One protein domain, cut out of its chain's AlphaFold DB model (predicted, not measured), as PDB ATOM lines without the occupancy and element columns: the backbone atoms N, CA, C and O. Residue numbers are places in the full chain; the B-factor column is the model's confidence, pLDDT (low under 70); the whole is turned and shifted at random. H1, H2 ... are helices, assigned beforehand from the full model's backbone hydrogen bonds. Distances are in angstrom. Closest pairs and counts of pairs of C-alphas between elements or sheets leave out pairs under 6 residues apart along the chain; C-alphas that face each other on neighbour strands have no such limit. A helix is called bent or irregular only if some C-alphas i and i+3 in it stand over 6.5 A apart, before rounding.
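This is residues 45 to 92 of the 104 residues of an uncharacterized protein of Acidobacteria bacterium (UniProt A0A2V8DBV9). The longest helix, H2, makes one arm of a loose, open U, H1 makes the other arm, and a long loop, residues 61 to 73, joins them across one end. The space between the two helices is largely empty, and the far ends of the arms, residues 45 to 52 and 85 to 92, stick out. The printed part has 48 residues with two named helices, H1 then H2 along the chain, and no named strand; the class is all helix. The whole is loose, with a radius of gyration of the C-alphas of 12.4 A, and flat, spanning 32 by 29 by 16 A.

Start at H2, residues 74 to 90, and look from there toward H1, residues 45 to 60. The two are apart: no C-alpha of the one comes within 8 A of the other. Between them you find a long link of 13 residues, Arg 61 to Pro 73, whose C-alphas lie 5 to 15 A from the mean of all C-alphas. In H1 and H2 every O i to N i+4 pair is within hydrogen-bond range.

Find C-alpha 74 at (46.602, 59.441, -53.451); from there H2 runs 17 residues and 24.1 A to C-alpha 90 at (47.542, 41.753, -37.078). Go back to C-alpha 45 at (26.120, 43.563, -32.816), where H1 begins; its 16 residues cover 23.2 A from first to last C-alpha. Neither helix is bent or irregular.

The two C-alphas farthest apart are those of Gln 45 and Arg 74, 33.1 A. Residues 45 to 52, which belong to H1, stand free, and so do residues 85 to 92, of which 85 to 90 belong to H2. The body without them spans 25 by 16 by 13 A. The printed part has no cut. Its mean pLDDT is 89.0, and no printed residue is under 70.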
ATOM      1  N   GLN A  45      24.870  42.943 -32.372       78.62
ATOM      2  CA  GLN A  45      26.120  43.563 -32.816       78.62
ATOM      3  C   GLN A  45      26.488  43.164 -34.254       78.62
ATOM      4  O   GLN A  45      26.945  44.005 -35.023       78.62
ATOM      5  N   SER A  46      26.224  41.918 -34.659       83.62
ATOM      6  CA  SER A  46      26.474  41.456 -36.028       83.62
ATOM      7  C   SER A  46      25.551  42.122 -37.043       83.62
ATOM      8  O   SER A  46      25.974  42.351 -38.169       83.62
ATOM      9  N   ALA A  47      24.328  42.503 -36.657       84.94
ATOM     10  CA  ALA A  47      23.432  43.245 -37.545       84.94
ATOM     11  C   ALA A  47      24.030  44.600 -37.967       84.94
ATOM     12  O   ALA A  47      23.886  44.997 -39.121       84.94
ATOM     13  N   ILE A  48      24.754  45.274 -37.064       87.50
ATOM     14  CA  ILE A  48      25.455  46.530 -37.368       87.50
ATOM     15  C   ILE A  48      26.549  46.277 -38.405       87.50
ATOM     16  O   ILE A  48      26.610  46.975 -39.414       87.50
ATOM     17  N   TRP A  49      27.378  45.253 -38.195       86.88
ATOM     18  CA  TRP A  49      28.439  44.900 -39.140       86.88
ATOM     19  C   TRP A  49      27.893  44.483 -40.506       86.88
ATOM     20  O   TRP A  49      28.426  44.916 -41.524       86.88
ATOM     21  N   ILE A  50      26.800  43.717 -40.542       89.19
ATOM     22  CA  ILE A  50      26.105  43.360 -41.785       89.19
ATOM     23  C   ILE A  50      25.630  44.621 -42.507       89.19
ATOM     24  O   ILE A  50      25.857  44.749 -43.704       89.19
ATOM     25  N   LEU A  51      25.022  45.573 -41.795       90.00
ATOM     26  CA  LEU A  51      24.547  46.822 -42.388       90.00
ATOM     27  C   LEU A  51      25.706  47.664 -42.935       90.00
ATOM     28  O   LEU A  51      25.603  48.191 -44.043       90.00
ATOM     29  N   VAL A  52      26.818  47.755 -42.203       90.56
ATOM     30  CA  VAL A  52      28.035  48.447 -42.653       90.56
ATOM     31  C   VAL A  52      28.581  47.802 -43.926       90.56
ATOM     32  O   VAL A  52      28.757  48.495 -44.925       90.56
ATOM     33  N   LEU A  53      28.795  46.483 -43.920       88.81
ATOM     34  CA  LEU A  53      29.319  45.753 -45.078       88.81
ATOM     35  C   LEU A  53      28.384  45.855 -46.284       88.81
ATOM     36  O   LEU A  53      28.840  46.132 -47.387       88.81
ATOM     37  N   PHE A  54      27.078  45.713 -46.067       91.06
ATOM     38  CA  PHE A  54      26.077  45.850 -47.118       91.06
ATOM     39  C   PHE A  54      26.058  47.263 -47.707       91.06
ATOM     40  O   PHE A  54      25.934  47.427 -48.916       91.06
ATOM     41  N   SER A  55      26.222  48.294 -46.873       90.44
ATOM     42  CA  SER A  55      26.295  49.683 -47.338       90.44
ATOM     43  C   SER A  55      27.552  49.932 -48.175       90.44
ATOM     44  O   SER A  55      27.474  50.603 -49.203       90.44
ATOM     45  N   ILE A  56      28.699  49.379 -47.763       87.25
ATOM     46  CA  ILE A  56      29.956  49.455 -48.524       87.25
ATOM     47  C   ILE A  56      29.785  48.770 -49.883       87.25
ATOM     48  O   ILE A  56      30.042  49.400 -50.910       87.25
ATOM     49  N   GLU A  57      29.273  47.538 -49.885       87.94
ATOM     50  CA  GLU A  57      29.002  46.761 -51.098       87.94
ATOM     51  C   GLU A  57      28.055  47.515 -52.037       87.94
ATOM     52  O   GLU A  57      28.330  47.660 -53.221       87.94
ATOM     53  N   TRP A  58      26.966  48.083 -51.513       89.12
ATOM     54  CA  TRP A  58      25.998  48.816 -52.326       89.12
ATOM     55  C   TRP A  58      26.598  50.070 -52.975       89.12
ATOM     56  O   TRP A  58      26.292  50.374 -54.127       89.12
ATOM     57  N   ILE A  59      27.468  50.789 -52.256       86.38
ATOM     58  CA  ILE A  59      28.187  51.963 -52.778       86.38
ATOM     59  C   ILE A  59      29.227  51.557 -53.832       86.38
ATOM     60  O   ILE A  59      29.532  52.357 -54.718       86.38
ATOM     61  N   GLN A  60      29.794  50.354 -53.731       84.94
ATOM     62  CA  GLN A  60      30.868  49.879 -54.605       84.94
ATOM     63  C   GLN A  60      30.434  48.824 -55.623       84.94
ATOM     64  O   GLN A  60      31.282  48.309 -56.342       84.94
ATOM     65  N   ARG A  61      29.130  48.565 -55.748       85.38
ATOM     66  CA  ARG A  61      28.558  47.499 -56.585       85.38
ATOM     67  C   ARG A  61      28.967  47.544 -58.062       85.38
ATOM     68  O   ARG A  61      28.902  46.529 -58.739       85.38
ATOM     69  N   ASP A  62      29.323  48.727 -58.561       87.19
ATOM     70  CA  ASP A  62      29.695  48.946 -59.961       87.19
ATOM     71  C   ASP A  62      31.200  48.693 -60.206       87.19
ATOM     72  O   ASP A  62      31.669  48.783 -61.339       87.19
ATOM     73  N   TYR A  63      31.963  48.369 -59.156       85.06
ATOM     74  CA  TYR A  63      33.395  48.089 -59.207       85.06
ATOM     75  C   TYR A  63      33.682  46.624 -58.870       85.06
ATOM     76  O   TYR A  63      33.041  46.026 -58.013       85.06
ATOM     77  N   GLU A  64      34.714  46.056 -59.493       83.19
ATOM     78  CA  GLU A  64      35.092  44.645 -59.307       83.19
ATOM     79  C   GLU A  64      35.581  44.311 -57.888       83.19
ATOM     80  O   GLU A  64      35.639  43.141 -57.514       83.19
ATOM     81  N   ASN A  65      35.978  45.317 -57.100       81.50
ATOM     82  CA  ASN A  65      36.428  45.103 -55.731       81.50
ATOM     83  C   ASN A  65      36.048  46.256 -54.776       81.50
ATOM     84  O   ASN A  65      36.119  47.427 -55.161       81.50
ATOM     85  N   PRO A  66      35.766  45.954 -53.491       76.50
ATOM     86  CA  PRO A  66      35.488  46.971 -52.470       76.50
ATOM     87  C   PRO A  66      36.684  47.882 -52.119       76.50
ATOM     88  O   PRO A  66      36.570  48.868 -51.395       76.50
ATOM     89  N   LEU A  67      37.881  47.580 -52.616       82.06
ATOM     90  CA  LEU A  67      39.076  48.409 -52.423       82.06
ATOM     91  C   LEU A  67      39.361  49.305 -53.637       82.06
ATOM     92  O   LEU A  67      40.431  49.924 -53.735       82.06
ATOM     93  N   HIS A  68      38.375  49.452 -54.524       85.56
ATOM     94  CA  HIS A  68      38.435  50.350 -55.658       85.56
ATOM     95  C   HIS A  68      38.197  51.785 -55.169       85.56
ATOM     96  O   HIS A  68      37.079  52.295 -55.088       85.56
ATOM     97  N   LEU A  69      39.290  52.422 -54.748       86.38
ATOM     98  CA  LEU A  69      39.309  53.702 -54.036       86.38
ATOM     99  C   LEU A  69      39.871  54.842 -54.902       86.38
ATOM    100  O   LEU A  69      40.418  55.809 -54.375       86.38
ATOM    101  N   GLU A  70      39.752  54.752 -56.231       86.00
ATOM    102  CA  GLU A  70      40.300  55.745 -57.175       86.00
ATOM    103  C   GLU A  70      39.708  57.150 -57.015       86.00
ATOM    104  O   GLU A  70      40.381  58.137 -57.302       86.00
ATOM    105  N   ARG A  71      38.492  57.248 -56.464       85.06
ATOM    106  CA  ARG A  71      37.844  58.520 -56.111       85.06
ATOM    107  C   ARG A  71      38.557  59.306 -55.002       85.06
ATOM    108  O   ARG A  71      38.289  60.492 -54.837       85.06
ATOM    109  N   PHE A  72      39.420  58.663 -54.210       87.00
ATOM    110  CA  PHE A  72      40.130  59.305 -53.103       87.00
ATOM    111  C   PHE A  72      41.513  59.812 -53.537       87.00
ATOM    112  O   PHE A  72      42.191  59.169 -54.344       87.00
ATOM    113  N   PRO A  73      41.993  60.940 -52.974       92.88
ATOM    114  CA  PRO A  73      43.319  61.449 -53.288       92.88
ATOM    115  C   PRO A  73      44.391  60.436 -52.871       92.88
ATOM    116  O   PRO A  73      44.251  59.727 -51.871       92.88
ATOM    117  N   ARG A  74      45.497  60.401 -53.628       91.12
ATOM    118  CA  ARG A  74      46.602  59.441 -53.451       91.12
ATOM    119  C   ARG A  74      46.986  59.173 -51.983       91.12
ATOM    120  O   ARG A  74      47.014  57.995 -51.635       91.12
ATOM    121  N   PRO A  75      47.246  60.173 -51.114       93.31
ATOM    122  CA  PRO A  75      47.646  59.897 -49.730       93.31
ATOM    123  C   PRO A  75      46.577  59.145 -48.925       93.31
ATOM    124  O   PRO A  75      46.909  58.211 -48.201       93.31
ATOM    125  N   VAL A  76      45.294  59.489 -49.093       93.56
ATOM    126  CA  VAL A  76      44.181  58.817 -48.399       93.56
ATOM    127  C   VAL A  76      44.042  57.377 -48.881       93.56
ATOM    128  O   VAL A  76      43.904  56.462 -48.074       93.56
ATOM    129  N   ARG A  77      44.141  57.163 -50.196       91.62
ATOM    130  CA  ARG A  77      44.065  55.828 -50.797       91.62
ATOM    131  C   ARG A  77      45.164  54.899 -50.273       91.62
ATOM    132  O   ARG A  77      44.866  53.789 -49.847       91.62
ATOM    133  N   TRP A  78      46.416  55.362 -50.260       95.50
ATOM    134  CA  TRP A  78      47.532  54.589 -49.705       95.50
ATOM    135  C   TRP A  78      47.370  54.345 -48.204       95.50
ATOM    136  O   TRP A  78      47.604  53.228 -47.751       95.50
ATOM    137  N   GLY A  79      46.912  55.349 -47.449       95.50
ATOM    138  CA  GLY A  79      46.617  55.192 -46.025       95.50
ATOM    139  C   GLY A  79      45.596  54.084 -45.756       95.50
ATOM    140  O   GLY A  79      45.827  53.244 -44.893       95.50
ATOM    141  N   LEU A  80      44.516  54.025 -46.542       92.50
ATOM    142  CA  LEU A  80      43.510  52.964 -46.437       92.50
ATOM    143  C   LEU A  80      44.086  51.587 -46.791       92.50
ATOM    144  O   LEU A  80      43.864  50.638 -46.044       92.50
ATOM    145  N   TYR A  81      44.867  51.470 -47.870       93.44
ATOM    146  CA  TYR A  81      45.507  50.200 -48.235       93.44
ATOM    147  C   TYR A  81      46.451  49.685 -47.150       93.44
ATOM    148  O   TYR A  81      46.375  48.510 -46.790       93.44
ATOM    149  N   TYR A  82      47.290  50.554 -46.581       95.94
ATOM    150  CA  TYR A  82      48.167  50.161 -45.481       95.94
ATOM    151  C   TYR A  82      47.382  49.811 -44.217       95.94
ATOM    152  O   TYR A  82      47.690  48.802 -43.595       95.94
ATOM    153  N   ALA A  83      46.338  50.570 -43.874       94.56
ATOM    154  CA  ALA A  83      45.498  50.262 -42.720       94.56
ATOM    155  C   ALA A  83      44.850  48.873 -42.842       94.56
ATOM    156  O   ALA A  83      44.952  48.067 -41.916       94.56
ATOM    157  N   PHE A  84      44.248  48.556 -43.994       92.12
ATOM    158  CA  PHE A  84      43.666  47.232 -44.233       92.12
ATOM    159  C   PHE A  84      44.719  46.126 -44.202       92.12
ATOM    160  O   PHE A  84      44.498  45.109 -43.549       92.12
ATOM    161  N   ALA A  85      45.873  46.325 -44.848       94.38
ATOM    162  CA  ALA A  85      46.962  45.355 -44.808       94.38
ATOM    163  C   ALA A  85      47.426  45.093 -43.366       94.38
ATOM    164  O   ALA A  85      47.539  43.940 -42.958       94.38
ATOM    165  N   THR A  86      47.627  46.144 -42.564       95.69
ATOM    166  CA  THR A  86      48.005  46.020 -41.153       95.69
ATOM    167  C   THR A  86      46.958  45.261 -40.346       95.69
ATOM    168  O   THR A  86      47.333  44.377 -39.584       95.69
ATOM    169  N   ILE A  87      45.665  45.549 -40.527       94.62
ATOM    170  CA  ILE A  87      44.586  44.808 -39.853       94.62
ATOM    171  C   ILE A  87      44.651  43.326 -40.237       94.62
ATOM    172  O   ILE A  87      44.659  42.470 -39.357       94.62
ATOM    173  N   ILE A  88      44.765  43.012 -41.530       91.25
ATOM    174  CA  ILE A  88      44.858  41.625 -42.008       91.25
ATOM    175  C   ILE A  88      46.046  40.908 -41.359       91.25
ATOM    176  O   ILE A  88      45.874  39.811 -40.836       91.25
ATOM    177  N   PHE A  89      47.231  41.524 -41.340       92.81
ATOM    178  CA  PHE A  89      48.419  40.918 -40.735       92.81
ATOM    179  C   PHE A  89      48.331  40.804 -39.211       92.81
ATOM    180  O   PHE A  89      48.809  39.823 -38.652       92.81
ATOM    181  N   MET A  90      47.708  41.770 -38.534       93.50
ATOM    182  CA  MET A  90      47.542  41.753 -37.078       93.50
ATOM    183  C   MET A  90      46.621  40.618 -36.611       93.50
ATOM    184  O   MET A  90      46.848  40.052 -35.545       93.50
ATOM    185  N   PHE A  91      45.602  40.280 -37.405       90.06
ATOM    186  CA  PHE A  91      44.660  39.194 -37.114       90.06
ATOM    187  C   PHE A  91      44.962  37.900 -37.885       90.06
ATOM    188  O   PHE A  91      44.181  36.950 -37.816       90.06
ATOM    189  N   ALA A  92      46.081  37.836 -38.613       87.44
ATOM    190  CA  ALA A  92      46.486  36.625 -39.309       87.44
ATOM    191  C   ALA A  92      46.825  35.524 -38.286       87.44
ATOM    192  O   ALA A  92      47.570  35.775 -37.332       87.44
TER     193      ALA A  92